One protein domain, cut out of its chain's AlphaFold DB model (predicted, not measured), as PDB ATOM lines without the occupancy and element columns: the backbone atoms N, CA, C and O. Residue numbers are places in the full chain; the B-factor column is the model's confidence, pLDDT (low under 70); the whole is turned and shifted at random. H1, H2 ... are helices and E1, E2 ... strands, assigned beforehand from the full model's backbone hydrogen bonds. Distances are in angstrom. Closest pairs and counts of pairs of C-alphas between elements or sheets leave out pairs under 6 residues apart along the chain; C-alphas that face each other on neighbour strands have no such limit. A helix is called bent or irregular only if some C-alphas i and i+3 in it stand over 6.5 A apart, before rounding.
ATOM      1  N   LYS A   3     -34.471 -22.297   0.700       96.19
ATOM      2  CA  LYS A   3     -34.187 -23.195  -0.423       96.19
ATOM      3  C   LYS A   3     -34.643 -22.540  -1.715       96.19
ATOM      4  O   LYS A   3     -35.703 -21.923  -1.716       96.19
ATOM      5  N   PHE A   4     -33.860 -22.729  -2.764       95.44
ATOM      6  CA  PHE A   4     -34.094 -22.208  -4.103       95.44
ATOM      7  C   PHE A   4     -33.976 -23.341  -5.117       95.44
ATOM      8  O   PHE A   4     -33.111 -24.211  -4.976       95.44
ATOM      9  N   SER A   5     -34.845 -23.341  -6.123       94.62
ATOM     10  CA  SER A   5     -34.814 -24.279  -7.243       94.62
ATOM     11  C   SER A   5     -34.176 -23.614  -8.462       94.62
ATOM     12  O   SER A   5     -34.827 -22.847  -9.164       94.62
ATOM     13  N   ILE A   6     -32.918 -23.947  -8.746       92.44
ATOM     14  CA  ILE A   6     -32.132 -23.371  -9.847       92.44
ATOM     15  C   ILE A   6     -31.757 -24.501 -10.807       92.44
ATOM     16  O   ILE A   6     -31.129 -25.473 -10.394       92.44
ATOM     17  N   ASP A   7     -32.187 -24.417 -12.070       88.19
ATOM     18  CA  ASP A   7     -31.954 -25.443 -13.104       88.19
ATOM     19  C   ASP A   7     -32.281 -26.885 -12.658       88.19
ATOM     20  O   ASP A   7     -31.581 -27.852 -12.964       88.19
ATOM     21  N   GLY A   8     -33.373 -27.043 -11.902       88.62
ATOM     22  CA  GLY A   8     -33.826 -28.340 -11.385       88.62
ATOM     23  C   GLY A   8     -33.007 -28.879 -10.206       88.62
ATOM     24  O   GLY A   8     -33.225 -30.013  -9.779       88.62
ATOM     25  N   LYS A   9     -32.086 -28.077  -9.666       91.25
ATOM     26  CA  LYS A   9     -31.271 -28.391  -8.494       91.25
ATOM     27  C   LYS A   9     -31.708 -27.554  -7.301       91.25
ATOM     28  O   LYS A   9     -32.181 -26.431  -7.451       91.25
ATOM     29  N   THR A  10     -31.559 -28.118  -6.106       93.56
ATOM     30  CA  THR A  10     -31.887 -27.409  -4.864       93.56
ATOM     31  C   THR A  10     -30.635 -26.763  -4.305       93.56
ATOM     32  O   THR A  10     -29.679 -27.460  -3.985       93.56
ATOM     33  N   VAL A  11     -30.669 -25.446  -4.140       93.94
ATOM     34  CA  VAL A  11     -29.629 -24.685  -3.450       93.94
ATOM     35  C   VAL A  11     -30.189 -24.186  -2.127       93.94
ATOM     36  O   VAL A  11     -31.224 -23.520  -2.084       93.94
ATOM     37  N   GLU A  12     -29.502 -24.492  -1.034       94.44
ATOM     38  CA  GLU A  12     -29.862 -24.050   0.309       94.44
ATOM     39  C   GLU A  12     -28.936 -22.935   0.809       94.44
ATOM     40  O   GLU A  12     -27.718 -23.003   0.682       94.44
ATOM     41  N   ILE A  13     -29.509 -21.909   1.436       94.50
ATOM     42  CA  ILE A  13     -28.754 -20.820   2.063       94.50
ATOM     43  C   ILE A  13     -29.265 -20.556   3.474       94.50
ATOM     44  O   ILE A  13     -30.467 -20.608   3.747       94.50
ATOM     45  N   ASP A  14     -28.355 -20.243   4.391       95.69
ATOM     46  CA  ASP A  14     -28.739 -19.749   5.706       95.69
ATOM     47  C   ASP A  14     -28.957 -18.236   5.652       95.69
ATOM     48  O   ASP A  14     -28.011 -17.453   5.654       95.69
ATOM     49  N   ASP A  15     -30.215 -17.824   5.586       92.94
ATOM     50  CA  ASP A  15     -30.639 -16.430   5.518       92.94
ATOM     51  C   ASP A  15     -30.539 -15.686   6.858       92.94
ATOM     52  O   ASP A  15     -30.768 -14.480   6.909       92.94
ATOM     53  N   GLN A  16     -30.179 -16.382   7.941       93.50
ATOM     54  CA  GLN A  16     -29.867 -15.754   9.226       93.50
ATOM     55  C   GLN A  16     -28.398 -15.326   9.334       93.50
ATOM     56  O   GLN A  16     -28.036 -14.587  10.252       93.50
ATOM     57  N   LYS A  17     -27.541 -15.782   8.411       91.88
ATOM     58  CA  LYS A  17     -26.125 -15.415   8.372       91.88
ATOM     59  C   LYS A  17     -25.905 -14.159   7.547       91.88
ATOM     60  O   LYS A  17     -26.612 -13.881   6.584       91.88
ATOM     61  N   THR A  18     -24.870 -13.415   7.918       88.94
ATOM     62  CA  THR A  18     -24.362 -12.314   7.105       88.94
ATOM     63  C   THR A  18     -23.241 -12.830   6.208       88.94
ATOM     64  O   THR A  18     -22.403 -13.629   6.636       88.94
ATOM     65  N   TYR A  19     -23.232 -12.343   4.971       88.44
ATOM     66  CA  TYR A  19     -22.253 -12.666   3.942       88.44
ATOM     67  C   TYR A  19     -21.544 -11.376   3.551       88.44
ATOM     68  O   TYR A  19     -22.193 -10.381   3.226       88.44
ATOM     69  N   LEU A  20     -20.217 -11.378   3.647       83.69
ATOM     70  CA  LEU A  20     -19.389 -10.214   3.339       83.69
ATOM     71  C   LEU A  20     -18.396 -10.523   2.217       83.69
ATOM     72  O   LEU A  20     -18.010 -11.681   2.044       83.69
ATOM     73  N   ASP A  21     -17.945  -9.478   1.525       76.38
ATOM     74  CA  ASP A  21     -16.764  -9.500   0.650       76.38
ATOM     75  C   ASP A  21     -15.812  -8.344   0.972       76.38
ATOM     76  O   ASP A  21     -16.220  -7.320   1.527       76.38
ATOM     77  N   PHE A  22     -14.550  -8.509   0.581       71.38
ATOM     78  CA  PHE A  22     -13.560  -7.440   0.520       71.38
ATOM     79  C   PHE A  22     -13.238  -7.123  -0.939       71.38
ATOM     80  O   PHE A  22     -12.805  -7.997  -1.685       71.38
ATOM     81  N   TYR A  23     -13.362  -5.859  -1.340       67.19
ATOM     82  CA  TYR A  23     -12.836  -5.415  -2.632       67.19
ATOM     83  C   TYR A  23     -12.266  -4.002  -2.560       67.19
ATOM     84  O   TYR A  23     -12.563  -3.237  -1.645       67.19
ATOM     85  N   ILE A  24     -11.414  -3.665  -3.529       58.59
ATOM     86  CA  ILE A  24     -10.853  -2.320  -3.662       58.59
ATOM     87  C   ILE A  24     -11.853  -1.461  -4.432       58.59
ATOM     88  O   ILE A  24     -12.102  -1.704  -5.613       58.59
ATOM     89  N   ARG A  25     -12.417  -0.452  -3.768       56.56
ATOM     90  CA  ARG A  25     -13.284   0.554  -4.378       56.56
ATOM     91  C   ARG A  25     -12.532   1.873  -4.428       56.56
ATOM     92  O   ARG A  25     -12.132   2.387  -3.393       56.56
ATOM     93  N   ASP A  26     -12.336   2.406  -5.629       72.25
ATOM     94  CA  ASP A  26     -11.682   3.706  -5.828       72.25
ATOM     95  C   ASP A  26     -10.272   3.795  -5.203       72.25
ATOM     96  O   ASP A  26      -9.839   4.848  -4.749       72.25
ATOM     97  N   GLY A  27      -9.540   2.673  -5.193       68.00
ATOM     98  CA  GLY A  27      -8.194   2.572  -4.616       68.00
ATOM     99  C   GLY A  27      -8.158   2.224  -3.127       68.00
ATOM    100  O   GLY A  27      -7.087   1.900  -2.621       68.00
ATOM    101  N   GLU A  28      -9.310   2.190  -2.456       59.62
ATOM    102  CA  GLU A  28      -9.418   1.930  -1.021       59.62
ATOM    103  C   GLU A  28     -10.035   0.548  -0.738       59.62
ATOM    104  O   GLU A  28     -11.009   0.155  -1.392       59.62
ATOM    105  N   PRO A  29      -9.519  -0.219   0.239       60.38
ATOM    106  CA  PRO A  29     -10.157  -1.452   0.684       60.38
ATOM    107  C   PRO A  29     -11.533  -1.178   1.306       60.38
ATOM    108  O   PRO A  29     -11.659  -0.402   2.252       60.38
ATOM    109  N   ALA A  30     -12.563  -1.872   0.831       67.19
ATOM    110  CA  ALA A  30     -13.915  -1.797   1.366       67.19
ATOM    111  C   ALA A  30     -14.414  -3.183   1.785       67.19
ATOM    112  O   ALA A  30     -14.256  -4.164   1.057       67.19
ATOM    113  N   LEU A  31     -15.049  -3.242   2.957       71.81
ATOM    114  CA  LEU A  31     -15.826  -4.391   3.412       71.81
ATOM    115  C   LEU A  31     -17.296  -4.153   3.066       71.81
ATOM    116  O   LEU A  31     -17.881  -3.158   3.500       71.81
ATOM    117  N   VAL A  32     -17.901  -5.062   2.308       77.69
ATOM    118  CA  VAL A  32     -19.285  -4.922   1.837       77.69
ATOM    119  C   VAL A  32     -20.147  -6.109   2.233       77.69
ATOM    120  O   VAL A  32     -19.662  -7.231   2.327       77.69
ATOM    121  N   SER A  33     -21.441  -5.859   2.434       83.75
ATOM    122  CA  SER A  33     -22.440  -6.921   2.538       83.75
ATOM    123  C   SER A  33     -22.885  -7.358   1.154       83.75
ATOM    124  O   SER A  33     -23.145  -6.511   0.301       83.75
ATOM    125  N   ILE A  34     -23.020  -8.667   0.966       85.69
ATOM    126  CA  ILE A  34     -23.509  -9.262  -0.277       85.69
ATOM    127  C   ILE A  34     -24.912  -9.810  -0.046       85.69
ATOM    128  O   ILE A  34     -25.157 -10.516   0.936       85.69
ATOM    129  N   ASP A  35     -25.827  -9.511  -0.962       90.12
ATOM    130  CA  ASP A  35     -27.180 -10.060  -0.948       90.12
ATOM    131  C   ASP A  35     -27.257 -11.357  -1.767       90.12
ATOM    132  O   ASP A  35     -27.806 -11.405  -2.868       90.12
ATOM    133  N   LEU A  36     -26.683 -12.433  -1.220       91.50
ATOM    134  CA  LEU A  36     -26.734 -13.749  -1.865       91.50
ATOM    135  C   LEU A  36     -28.175 -14.270  -1.982       91.50
ATOM    136  O   LEU A  36     -28.492 -14.990  -2.920       91.50
ATOM    137  N   VAL A  37     -29.060 -13.900  -1.052       93.31
ATOM    138  CA  VAL A  37     -30.472 -14.306  -1.088       93.31
ATOM    139  C   VAL A  37     -31.177 -13.661  -2.277       93.31
ATOM    140  O   VAL A  37     -31.826 -14.373  -3.041       93.31
ATOM    141  N   GLY A  38     -31.027 -12.348  -2.463       92.50
ATOM    142  CA  GLY A  38     -31.588 -11.635  -3.611       92.50
ATOM    143  C   GLY A  38     -31.037 -12.149  -4.940       92.50
ATOM    144  O   GLY A  38     -31.785 -12.304  -5.903       92.50
ATOM    145  N   MET A  39     -29.755 -12.506  -4.975       91.12
ATOM    146  CA  MET A  39     -29.132 -13.091  -6.159       91.12
ATOM    147  C   MET A  39     -29.706 -14.490  -6.484       91.12
ATOM    148  O   MET A  39     -30.034 -14.751  -7.640       91.12
ATOM    149  N   LEU A  40     -29.923 -15.363  -5.487       93.75
ATOM    150  CA  LEU A  40     -30.564 -16.676  -5.692       93.75
ATOM    151  C   LEU A  40     -32.032 -16.548  -6.118       93.75
ATOM    152  O   LEU A  40     -32.474 -17.275  -7.005       93.75
ATOM    153  N   MET A  41     -32.768 -15.607  -5.518       94.62
ATOM    154  CA  MET A  41     -34.134 -15.272  -5.936       94.62
ATOM    155  C   MET A  41     -34.165 -14.836  -7.402       94.62
ATOM    156  O   MET A  41     -34.977 -15.332  -8.177       94.62
ATOM    157  N   GLY A  42     -33.236 -13.965  -7.805       92.50
ATOM    158  CA  GLY A  42     -33.113 -13.520  -9.189       92.50
ATOM    159  C   GLY A  42     -32.880 -14.672 -10.170       92.50
ATOM    160  O   GLY A  42     -33.422 -14.642 -11.271       92.50
ATOM    161  N   MET A  43     -32.125 -15.701  -9.778       92.81
ATOM    162  CA  MET A  43     -31.917 -16.894 -10.609       92.81
ATOM    163  C   MET A  43     -33.157 -17.779 -10.693       92.81
ATOM    164  O   MET A  43     -33.522 -18.208 -11.784       92.81
ATOM    165  N   GLU A  44     -33.818 -18.038  -9.564       94.62
ATOM    166  CA  GLU A  44     -35.044 -18.845  -9.518       94.62
ATOM    167  C   GLU A  44     -36.175 -18.215 -10.347       94.62
ATOM    168  O   GLU A  44     -36.908 -18.914 -11.047       94.62
ATOM    169  N   GLU A  45     -36.283 -16.885 -10.329       94.06
ATOM    170  CA  GLU A  45     -37.255 -16.126 -11.122       94.06
ATOM    171  C   GLU A  45     -36.857 -15.981 -12.605       94.06
ATOM    172  O   GLU A  45     -37.651 -15.492 -13.411       94.06
ATOM    173  N   GLY A  46     -35.640 -16.390 -12.984       89.94
ATOM    174  CA  GLY A  46     -35.104 -16.244 -14.341       89.94
ATOM    175  C   GLY A  46     -34.678 -14.817 -14.711       89.94
ATOM    176  O   GLY A  46     -34.446 -14.529 -15.884       89.94
ATOM    177  N   ASN A  47     -34.568 -13.921 -13.726       90.56
ATOM    178  CA  ASN A  47     -34.115 -12.537 -13.892       90.56
ATOM    179  C   ASN A  47     -32.584 -12.427 -14.000       90.56
ATOM    180  O   ASN A  47     -32.075 -11.506 -14.635       90.56
ATOM    181  N   VAL A  48     -31.856 -13.358 -13.380       87.00
ATOM    182  CA  VAL A  48     -30.393 -13.458 -13.421       87.00
ATOM    183  C   VAL A  48     -30.016 -14.786 -14.077       87.00
ATOM    184  O   VAL A  48     -30.406 -15.836 -13.563       87.00
ATOM    185  N   PRO A  49     -29.260 -14.786 -15.189       88.81
ATOM    186  CA  PRO A  49     -28.764 -16.023 -15.778       88.81
ATOM    187  C   PRO A  49     -27.887 -16.800 -14.790       88.81
ATOM    188  O   PRO A  49     -27.026 -16.224 -14.122       88.81
ATOM    189  N   VAL A  50     -28.056 -18.124 -14.740       85.06
ATOM    190  CA  VAL A  50     -27.275 -18.999 -13.849       85.06
ATOM    191  C   VAL A  50     -25.774 -18.883 -14.130       85.06
ATOM    192  O   VAL A  50     -24.984 -18.817 -13.193       85.06
ATOM    193  N   ASP A  51     -25.381 -18.768 -15.401       85.50
ATOM    194  CA  ASP A  51     -23.980 -18.601 -15.810       85.50
ATOM    195  C   ASP A  51     -23.342 -17.318 -15.260       85.50
ATOM    196  O   ASP A  51     -22.183 -17.331 -14.836       85.50
ATOM    197  N   ASP A  52     -24.092 -16.212 -15.231       84.75
ATOM    198  CA  ASP A  52     -23.600 -14.949 -14.676       84.75
ATOM    199  C   ASP A  52     -23.377 -15.069 -13.168       84.75
ATOM    200  O   ASP A  52     -22.336 -14.643 -12.666       84.75
ATOM    201  N   GLY A  53     -24.303 -15.734 -12.478       81.69
ATOM    202  CA  GLY A  53     -24.161 -16.101 -11.075       81.69
ATOM    203  C   GLY A  53     -22.957 -16.980 -10.790       81.69
ATOM    204  O   GLY A  53     -22.151 -16.689  -9.911       81.69
ATOM    205  N   LEU A  54     -22.819 -18.066 -11.550       82.06
ATOM    206  CA  LEU A  54     -21.702 -18.999 -11.435       82.06
ATOM    207  C   LEU A  54     -20.366 -18.278 -11.602       82.06
ATOM    208  O   LEU A  54     -19.453 -18.511 -10.813       82.06
ATOM    209  N   ARG A  55     -20.256 -17.378 -12.585       85.12
ATOM    210  CA  ARG A  55     -19.061 -16.553 -12.781       85.12
ATOM    211  C   ARG A  55     -18.769 -15.684 -11.558       85.12
ATOM    212  O   ARG A  55     -17.638 -15.709 -11.082       85.12
ATOM    213  N   GLU A  56     -19.767 -14.977 -11.033       82.81
ATOM    214  CA  GLU A  56     -19.612 -14.153  -9.827       82.81
ATOM    215  C   GLU A  56     -19.129 -14.996  -8.630       82.81
ATOM    216  O   GLU A  56     -18.208 -14.608  -7.911       82.81
ATOM    217  N   TYR A  57     -19.647 -16.218  -8.468       82.75
ATOM    218  CA  TYR A  57     -19.181 -17.133  -7.424       82.75
ATOM    219  C   TYR A  57     -17.785 -17.696  -7.637       82.75
ATOM    220  O   TYR A  57     -17.058 -17.881  -6.659       82.75
ATOM    221  N   MET A  58     -17.392 -17.987  -8.877       79.38
ATOM    222  CA  MET A  58     -16.015 -18.392  -9.153       79.38
ATOM    223  C   MET A  58     -15.043 -17.276  -8.772       79.38
ATOM    224  O   MET A  58     -14.023 -17.562  -8.148       79.38
ATOM    225  N   GLU A  59     -15.389 -16.018  -9.064       81.94
ATOM    226  CA  GLU A  59     -14.609 -14.868  -8.605       81.94
ATOM    227  C   GLU A  59     -14.549 -14.812  -7.072       81.94
ATOM    228  O   GLU A  59     -13.466 -14.631  -6.511       81.94
ATOM    229  N   TYR A  60     -15.670 -15.036  -6.374       79.62
ATOM    230  CA  TYR A  60     -15.672 -15.097  -4.910       79.62
ATOM    231  C   TYR A  60     -14.774 -16.207  -4.364       79.62
ATOM    232  O   TYR A  60     -14.035 -15.971  -3.409       79.62
ATOM    233  N   LEU A  61     -14.788 -17.403  -4.954       76.56
ATOM    234  CA  LEU A  61     -13.928 -18.504  -4.518       76.56
ATOM    235  C   LEU A  61     -12.451 -18.257  -4.801       76.56
ATOM    236  O   LEU A  61     -11.617 -18.561  -3.949       76.56
ATOM    237  N   GLU A  62     -12.117 -17.705  -5.964       78.94
ATOM    238  CA  GLU A  62     -10.739 -17.361  -6.319       78.94
ATOM    239  C   GLU A  62     -10.176 -16.289  -5.376       78.94
ATOM    240  O   GLU A  62      -9.076 -16.441  -4.827       78.94
ATOM    241  N   ARG A  63     -10.965 -15.244  -5.095       74.00
ATOM    242  CA  ARG A  63     -10.620 -14.228  -4.092       74.00
ATOM    243  C   ARG A  63     -10.496 -14.843  -2.708       74.00
ATOM    244  O   ARG A  63      -9.526 -14.585  -2.002       74.00
ATOM    245  N   TRP A  64     -11.422 -15.721  -2.327       73.50
ATOM    246  CA  TRP A  64     -11.378 -16.382  -1.028       73.50
ATOM    247  C   TRP A  64     -10.127 -17.245  -0.862       73.50
ATOM    248  O   TRP A  64      -9.494 -17.191   0.192       73.50
ATOM    249  N   ALA A  65      -9.727 -17.985  -1.897       71.44
ATOM    250  CA  ALA A  65      -8.489 -18.757  -1.903       71.44
ATOM    251  C   ALA A  65      -7.252 -17.854  -1.758       71.44
ATOM    252  O   ALA A  65      -6.333 -18.186  -1.006       71.44
ATOM    253  N   THR A  66      -7.262 -16.697  -2.422       73.69
ATOM    254  CA  THR A  66      -6.181 -15.701  -2.377       73.69
ATOM    255  C   THR A  66      -6.079 -15.014  -1.010       73.69
ATOM    256  O   THR A  66      -4.979 -14.845  -0.484       73.69
ATOM    257  N   ASP A  67      -7.212 -14.689  -0.385       67.06
ATOM    258  CA  ASP A  67      -7.285 -13.942   0.877       67.06
ATOM    259  C   ASP A  67      -7.321 -14.827   2.132       67.06
ATOM    260  O   ASP A  67      -7.164 -14.333   3.257       67.06
ATOM    261  N   ALA A  68      -7.508 -16.142   1.987       66.81
ATOM    262  CA  ALA A  68      -7.506 -17.091   3.101       66.81
ATOM    263  C   ALA A  68      -6.257 -16.981   4.005       66.81
ATOM    264  O   ALA A  68      -6.424 -17.019   5.229       66.81
ATOM    265  N   PRO A  69      -5.023 -16.794   3.488       67.69
ATOM    266  CA  PRO A  69      -3.847 -16.551   4.325       67.69
ATOM    267  C   PRO A  69      -3.984 -15.297   5.196       67.69
ATOM    268  O   PRO A  69      -3.657 -15.340   6.382       67.69
ATOM    269  N   ARG A  70      -4.532 -14.207   4.647       66.81
ATOM    270  CA  ARG A  70      -4.741 -12.941   5.364       66.81
ATOM    271  C   ARG A  70      -5.779 -13.097   6.481       66.81
ATOM    272  O   ARG A  70      -5.549 -12.657   7.603       66.81
ATOM    273  N   LYS A  71      -6.879 -13.811   6.220       65.88
ATOM    274  CA  LYS A  71      -7.908 -14.131   7.231       65.88
ATOM    275  C   LYS A  71      -7.361 -15.032   8.349       65.88
ATOM    276  O   LYS A  71      -7.628 -14.793   9.526       65.88
ATOM    277  N   ARG A  72      -6.534 -16.029   8.006       66.94
ATOM    278  CA  ARG A  72      -5.842 -16.896   8.983       66.94
ATOM    279  C   ARG A  72      -4.833 -16.124   9.832       66.94
ATOM    280  O   ARG A  72      -4.762 -16.362  11.033       66.94
ATOM    281  N   PHE A  73      -4.097 -15.193   9.228       68.00
ATOM    282  CA  PHE A  73      -3.175 -14.304   9.935       68.00
ATOM    283  C   PHE A  73      -3.897 -13.474  11.005       68.00
ATOM    284  O   PHE A  73      -3.463 -13.458  12.154       68.00
ATOM    285  N   TYR A  74      -5.051 -12.879  10.678       64.75
ATOM    286  CA  TYR A  74      -5.854 -12.138  11.659       64.75
ATOM    287  C   TYR A  74      -6.372 -13.009  12.806       64.75
ATOM    288  O   TYR A  74      -6.320 -12.593  13.963       64.75
ATOM    289  N   ARG A  75      -6.796 -14.243  12.510       67.88
ATOM    290  CA  ARG A  75      -7.177 -15.216  13.545       67.88
ATOM    291  C   ARG A  75      -5.993 -15.567  14.464       67.88
ATOM    292  O   ARG A  75      -6.189 -15.706  15.669       67.88
ATOM    293  N   GLY A  76      -4.780 -15.674  13.915       63.91
ATOM    294  CA  GLY A  76      -3.544 -15.936  14.664       63.91
ATOM    295  C   GLY A  76      -3.152 -14.802  15.615       63.91
ATOM    296  O   GLY A  76      -3.011 -15.038  16.810       63.91
ATOM    297  N   LEU A  77      -3.076 -13.563  15.118       60.81
ATOM    298  CA  LEU A  77      -2.740 -12.387  15.938       60.81
ATOM    299  C   LEU A  77      -3.692 -12.201  17.131       60.81
ATOM    300  O   LEU A  77      -3.274 -11.833  18.228       60.81
ATOM    301  N   ARG A  78      -4.980 -12.497  16.941       59.12
ATOM    302  CA  ARG A  78      -5.974 -12.436  18.015       59.12
ATOM    303  C   ARG A  78      -5.797 -13.539  19.054       59.12
ATOM    304  O   ARG A  78      -5.959 -13.263  20.240       59.12
ATOM    305  N   ALA A  79      -5.492 -14.771  18.639       63.56
ATOM    306  CA  ALA A  79      -5.214 -15.861  19.579       63.56
ATOM    307  C   ALA A  79      -4.053 -15.505  20.528       63.56
ATOM    308  O   ALA A  79      -4.016 -15.962  21.668       63.56
ATOM    309  N   GLU A  80      -3.158 -14.631  20.072       62.09
ATOM    310  CA  GLU A  80      -2.029 -14.086  20.826       62.09
ATOM    311  C   GLU A  80      -2.370 -12.805  21.619       62.09
ATOM    312  O   GLU A  80      -1.505 -12.235  22.279       62.09
ATOM    313  N   GLY A  81      -3.628 -12.349  21.598       53.19
ATOM    314  CA  GLY A  81      -4.094 -11.166  22.329       53.19
ATOM    315  C   GLY A  81      -3.649  -9.829  21.728       53.19
ATOM    316  O   GLY A  81      -3.742  -8.800  22.396       53.19
ATOM    317  N   VAL A  82      -3.162  -9.823  20.482       51.88
ATOM    318  CA  VAL A  82      -2.658  -8.622  19.805       51.88
ATOM    319  C   VAL A  82      -3.821  -7.831  19.199       51.88
ATOM    320  O   VAL A  82      -4.512  -8.301  18.298       51.88
ATOM    321  N   THR A  83      -4.021  -6.600  19.668       46.31
ATOM    322  CA  THR A  83      -5.082  -5.671  19.229       46.31
ATOM    323  C   THR A  83      -4.619  -4.680  18.153       46.31
ATOM    324  O   THR A  83      -5.064  -3.536  18.124       46.31
ATOM    325  N   VAL A  84      -3.680  -5.057  17.276       42.69
ATOM    326  CA  VAL A  84      -2.973  -4.066  16.443       42.69
ATOM    327  C   VAL A  84      -2.945  -4.423  14.947       42.69
ATOM    328  O   VAL A  84      -2.367  -5.422  14.537       42.69
ATOM    329  N   LEU A  85      -3.511  -3.523  14.142       49.78
ATOM    330  CA  LEU A  85      -3.365  -3.299  12.704       49.78
ATOM    331  C   LEU A  85      -3.304  -1.790  12.407       49.78
ATOM    332  O   LEU A  85      -4.326  -1.168  12.154       49.78
ATOM    333  N   SER A  86      -2.115  -1.201  12.492       36.44
ATOM    334  CA  SER A  86      -1.838   0.240  12.375       36.44
ATOM    335  C   SER A  86      -2.730   1.040  11.402       36.44
ATOM    336  O   SER A  86      -2.899   0.649  10.253       36.44
ATOM    337  N   GLY A  87      -3.180   2.221  11.848       38.34
ATOM    338  CA  GLY A  87      -3.699   3.342  11.048       38.34
ATOM    339  C   GLY A  87      -5.166   3.284  10.599       38.34
ATOM    340  O   GLY A  87      -5.826   4.318  10.596       38.34
ATOM    341  N   GLU A  88      -5.678   2.098  10.270       45.62
ATOM    342  CA  GLU A  88      -6.814   1.884   9.343       45.62
ATOM    343  C   GLU A  88      -7.951   1.030   9.968       45.62
ATOM    344  O   GLU A  88      -8.595   0.202   9.321       45.62
ATOM    345  N   TYR A  89      -8.162   1.172  11.281       47.75
ATOM    346  CA  TYR A  89      -8.852   0.198  12.134       47.75
ATOM    347  C   TYR A  89     -10.384   0.271  12.136       47.75
ATOM    348  O   TYR A  89     -10.981   1.169  12.723       47.75
ATOM    349  N   PHE A  90     -11.021  -0.778  11.620       46.69
ATOM    350  CA  PHE A  90     -12.466  -1.000  11.720       46.69
ATOM    351  C   PHE A  90     -12.933  -1.716  13.010       46.69
ATOM    352  O   PHE A  90     -14.141  -1.851  13.203       46.69
ATOM    353  N   PHE A  91     -12.045  -2.205  13.890       50.12
ATOM    354  CA  PHE A  91     -12.446  -3.173  14.929       50.12
ATOM    355  C   PHE A  91     -11.867  -2.898  16.316       50.12
ATOM    356  O   PHE A  91     -10.945  -3.579  16.754       50.12
ATOM    357  N   ASP A  92     -12.489  -1.969  17.038       41.22
ATOM    358  CA  ASP A  92     -12.499  -2.008  18.501       41.22
ATOM    359  C   ASP A  92     -13.748  -2.789  18.953       41.22
ATOM    360  O   ASP A  92     -14.876  -2.306  18.858       41.22
ATOM    361  N   GLY A  93     -13.560  -4.036  19.400       51.62
ATOM    362  CA  GLY A  93     -14.614  -4.884  19.981       51.62
ATOM    363  C   GLY A  93     -15.045  -6.096  19.140       51.62
ATOM    364  O   GLY A  93     -14.465  -6.395  18.098       51.62
ATOM    365  N   GLU A  94     -16.081  -6.802  19.616       51.41
ATOM    366  CA  GLU A  94     -16.666  -8.071  19.113       51.41
ATOM    367  C   GLU A  94     -16.941  -8.154  17.586       51.41
ATOM    368  O   GLU A  94     -17.260  -9.224  17.068       51.41
ATOM    369  N   GLY A  95     -16.792  -7.060  16.833       57.50
ATOM    370  CA  GLY A  95     -17.027  -6.986  15.389       57.50
ATOM    371  C   GLY A  95     -16.013  -7.734  14.517       57.50
ATOM    372  O   GLY A  95     -16.401  -8.258  13.475       57.50
ATOM    373  N   GLY A  96     -14.745  -7.840  14.931       65.06
ATOM    374  CA  GLY A  96     -13.698  -8.463  14.105       65.06
ATOM    375  C   GLY A  96     -13.947  -9.950  13.813       65.06
ATOM    376  O   GLY A  96     -13.845 -10.387  12.668       65.06
ATOM    377  N   GLU A  97     -14.356 -10.717  14.827       67.75
ATOM    378  CA  GLU A  97     -14.695 -12.141  14.669       67.75
ATOM    379  C   GLU A  97     -15.902 -12.350  13.786       67.75
ATOM    380  O   GLU A  97     -15.858 -13.143  12.852       67.75
ATOM    381  N   LYS A  98     -16.958 -11.580  14.047       75.25
ATOM    382  CA  LYS A  98     -18.176 -11.642  13.253       75.25
ATOM    383  C   LYS A  98     -17.872 -11.393  11.778       75.25
ATOM    384  O   LYS A  98     -18.487 -12.000  10.914       75.25
ATOM    385  N   ILE A  99     -16.903 -10.535  11.474       75.31
ATOM    386  CA  ILE A  99     -16.509 -10.239  10.097       75.31
ATOM    387  C   ILE A  99     -15.703 -11.365   9.474       75.31
ATOM    388  O   ILE A  99     -16.000 -11.736   8.340       75.31
ATOM    389  N   ILE A 100     -14.759 -11.963  10.204       75.81
ATOM    390  CA  ILE A 100     -14.061 -13.170   9.740       75.81
ATOM    391  C   ILE A 100     -15.072 -14.297   9.478       75.81
ATOM    392  O   ILE A 100     -15.042 -14.893   8.402       75.81
ATOM    393  N   ASP A 101     -16.007 -14.537  10.397       82.06
ATOM    394  CA  ASP A 101     -17.054 -15.552  10.252       82.06
ATOM    395  C   ASP A 101     -17.955 -15.273   9.046       82.06
ATOM    396  O   ASP A 101     -18.232 -16.174   8.255       82.06
ATOM    397  N   ASN A 102     -18.372 -14.023   8.844       84.62
ATOM    398  CA  ASN A 102     -19.197 -13.648   7.697       84.62
ATOM    399  C   ASN A 102     -18.456 -13.796   6.359       84.62
ATOM    400  O   ASN A 102     -19.056 -14.188   5.360       84.62
ATOM    401  N   LEU A 103     -17.149 -13.524   6.330       79.94
ATOM    402  CA  LEU A 103     -16.303 -13.752   5.154       79.94
ATOM    403  C   LEU A 103     -16.093 -15.246   4.875       79.94
ATOM    404  O   LEU A 103     -15.939 -15.650   3.720       79.94
ATOM    405  N   GLU A 104     -16.039 -16.081   5.913       84.38
ATOM    406  CA  GLU A 104     -16.030 -17.537   5.762       84.38
ATOM    407  C   GLU A 104     -17.391 -18.066   5.300       84.38
ATOM    408  O   GLU A 104     -17.425 -18.967   4.464       84.38
ATOM    409  N   ASN A 105     -18.498 -17.494   5.781       88.94
ATOM    410  CA  ASN A 105     -19.844 -17.855   5.337       88.94
ATOM    411  C   ASN A 105     -19.998 -17.662   3.823       88.94
ATOM    412  O   ASN A 105     -20.499 -18.568   3.162       88.94
ATOM    413  N   THR A 106     -19.512 -16.544   3.269       87.94
ATOM    414  CA  THR A 106     -19.532 -16.293   1.815       87.94
ATOM    415  C   THR A 106     -18.753 -17.355   1.049       87.94
ATOM    416  O   THR A 106     -19.284 -17.941   0.111       87.94
ATOM    417  N   GLY A 107     -17.520 -17.655   1.470       85.56
ATOM    418  CA  GLY A 107     -16.684 -18.653   0.793       85.56
ATOM    419  C   GLY A 107     -17.281 -20.061   0.840       85.56
ATOM    420  O   GLY A 107     -17.338 -20.742  -0.180       85.56
ATOM    421  N   ARG A 108     -17.797 -20.480   2.004       88.69
ATOM    422  CA  ARG A 108     -18.464 -21.784   2.161       88.69
ATOM    423  C   ARG A 108     -19.725 -21.880   1.312       88.69
ATOM    424  O   ARG A 108     -19.968 -22.919   0.708       88.69
ATOM    425  N   PHE A 109     -20.517 -20.807   1.266       90.69
ATOM    426  CA  PHE A 109     -21.694 -20.762   0.409       90.69
ATOM    427  C   PHE A 109     -21.301 -20.871  -1.068       90.69
ATOM    428  O   PHE A 109     -21.881 -21.676  -1.785       90.69
ATOM    429  N   ALA A 110     -20.300 -20.109  -1.511       87.19
ATOM    430  CA  ALA A 110     -19.834 -20.135  -2.893       87.19
ATOM    431  C   ALA A 110     -19.346 -21.535  -3.309       87.19
ATOM    432  O   ALA A 110     -19.661 -22.009  -4.400       87.19
ATOM    433  N   GLU A 111     -18.627 -22.230  -2.423       87.25
ATOM    434  CA  GLU A 111     -18.166 -23.596  -2.678       87.25
ATOM    435  C   GLU A 111     -19.347 -24.560  -2.800       87.25
ATOM    436  O   GLU A 111     -19.426 -25.314  -3.769       87.25
ATOM    437  N   TYR A 112     -20.277 -24.504  -1.845       89.75
ATOM    438  CA  TYR A 112     -21.505 -25.291  -1.870       89.75
ATOM    439  C   TYR A 112     -22.310 -25.047  -3.156       89.75
ATOM    440  O   TYR A 112     -22.669 -25.997  -3.844       89.75
ATOM    441  N   PHE A 113     -22.518 -23.784  -3.535       88.56
ATOM    442  CA  PHE A 113     -23.258 -23.398  -4.735       88.56
ATOM    443  C   PHE A 113     -22.668 -24.015  -6.010       88.56
ATOM    444  O   PHE A 113     -23.396 -24.604  -6.810       88.56
ATOM    445  N   LEU A 114     -21.342 -23.950  -6.183       86.69
ATOM    446  CA  LEU A 114     -20.676 -24.582  -7.326       86.69
ATOM    447  C   LEU A 114     -20.774 -26.109  -7.299       86.69
ATOM    448  O   LEU A 114     -20.896 -26.732  -8.357       86.69
ATOM    449  N   GLN A 115     -20.675 -26.725  -6.119       88.00
ATOM    450  CA  GLN A 115     -20.807 -28.175  -5.984       88.00
ATOM    451  C   GLN A 115     -22.200 -28.625  -6.412       88.00
ATOM    452  O   GLN A 115     -22.299 -29.493  -7.276       88.00
ATOM    453  N   GLU A 116     -23.243 -27.985  -5.887       88.06
ATOM    454  CA  GLU A 116     -24.617 -28.317  -6.241       88.06
ATOM    455  C   GLU A 116     -24.863 -28.087  -7.726       88.06
ATOM    456  O   GLU A 116     -25.302 -29.005  -8.412       88.06
ATOM    457  N   LEU A 117     -24.524 -26.916  -8.276       85.50
ATOM    458  CA  LEU A 117     -24.869 -26.591  -9.660       85.50
ATOM    459  C   LEU A 117     -23.983 -27.259 -10.714       85.50
ATOM    460  O   LEU A 117     -24.499 -27.615 -11.776       85.50
ATOM    461  N   TYR A 118     -22.705 -27.522 -10.439       77.50
ATOM    462  CA  TYR A 118     -21.751 -27.919 -11.484       77.50
ATOM    463  C   TYR A 118     -21.085 -29.283 -11.290       77.50
ATOM    464  O   TYR A 118     -20.668 -29.895 -12.279       77.50
ATOM    465  N   ARG A 119     -20.981 -29.808 -10.063       69.56
ATOM    466  CA  ARG A 119     -20.458 -31.169  -9.868       69.56
ATOM    467  C   ARG A 119     -21.601 -32.180 -10.041       69.56
ATOM    468  O   ARG A 119     -22.705 -31.980  -9.546       69.56
TER     469      ARG A 119
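AT A GLANCE: This is residues 3 to 119 of the 120 residues of an uncharacterized protein of Candidatus Woesearchaeota archaeon (UniProt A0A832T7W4). What shape do these atoms make? Two small strand hairpins, E3 E4 and E1 E2, pack at different places along the long helix H3, which is the core of an elongated body, and the bent helix H2 crosses H3 with its first arm. H1 packs beside E1 at one end, and the loop of residues 80 to 94 lies at the other. What is it built of? The printed part has 117 residues, with named elements in the order E1 E2 E3 E4 H1 H2 H3; each sheet has two antiparallel strands, and the class is mixed, helices and strands. It is only just compact, close to loose, with a radius of gyration of the C-alphas of 15.9 A and spans of 48 by 30 by 23 A.

IN THESE COORDINATES: Where are the strands? E3 is residues 20 to 25, 14.6 A long, and E4 is residues 28 to 33, 16.1 A long. E1, residues 3 to 6, begins at C-alpha 3 (-34.187, -23.195, -0.423), and E2, residues 9 to 13, is 13.2 A long. Where are the helices? H1 is residues 36 to 44, 12.4 A long, and H3 is residues 95 to 118, 34.4 A long, ending at C-alpha 118 (-21.751, -27.919, -11.484). H2, residues 50 to 79, was assigned as one helix by its hydrogen bonds but is bent, with C-alphas 66 and 69 7.1 A apart; its arms are H2a, residues 50 to 66, 24.2 A long, and H2b, residues 69 to 79, 15.3 A long, at a steep tilt of 53 degrees.

HOW THE PARTS SIT: How does the hairpin E3 and E4 sit? Its strands are antiparallel at 150 degrees, with N 21 and O 32 within hydrogen-bond range at 2.9 A. The closest C-alphas of E3 and H3 are those of Leu 20 and Leu 103, 5.0 A apart, and E4 and H3 are near each other. What is near the hairpin E1 and E2? Its strands are antiparallel at 143 degrees, with N 4 and O 11 within range at 2.8 A. The closest C-alphas of E2 and H3 are those of Val 11 and Phe 113, 6.6 A apart; those of E1 and H1 are Ile 6 and Glu 44, 5.4 A apart. How do the helices stand? H2a touches H3, closest at the C-alphas of Tyr 57 and Ala 110, 5.5 A apart, opposite ways at a steep tilt of 48 degrees; H3 does so with residues 106 to 114 alone. H1 and H2a, a helical hairpin, only just touch, with 3 pairs of C-alphas within 8 A, the closest those of Met 43 and Val 50 at 6.0 A; H2b and H3 are close but not clearly touching, the closest C-alphas being those of Lys 71 and Ile 100, 6.7 A apart. In H1, H2a, H2b and H3 every O i to N i+4 pair is within hydrogen-bond range.

THE WHOLE: How large is it? The two C-alphas farthest apart, those of Gly 8 and Gly 87, are 49.1 A apart, and the printed part has no cut. Which link is long, and where is confidence low? The link from H2 to H3, 15 residues, is long. The mean pLDDT of the printed part is 76.7, and residues 23 to 25, 27 to 30, 67 to 97 and 119 are under 70.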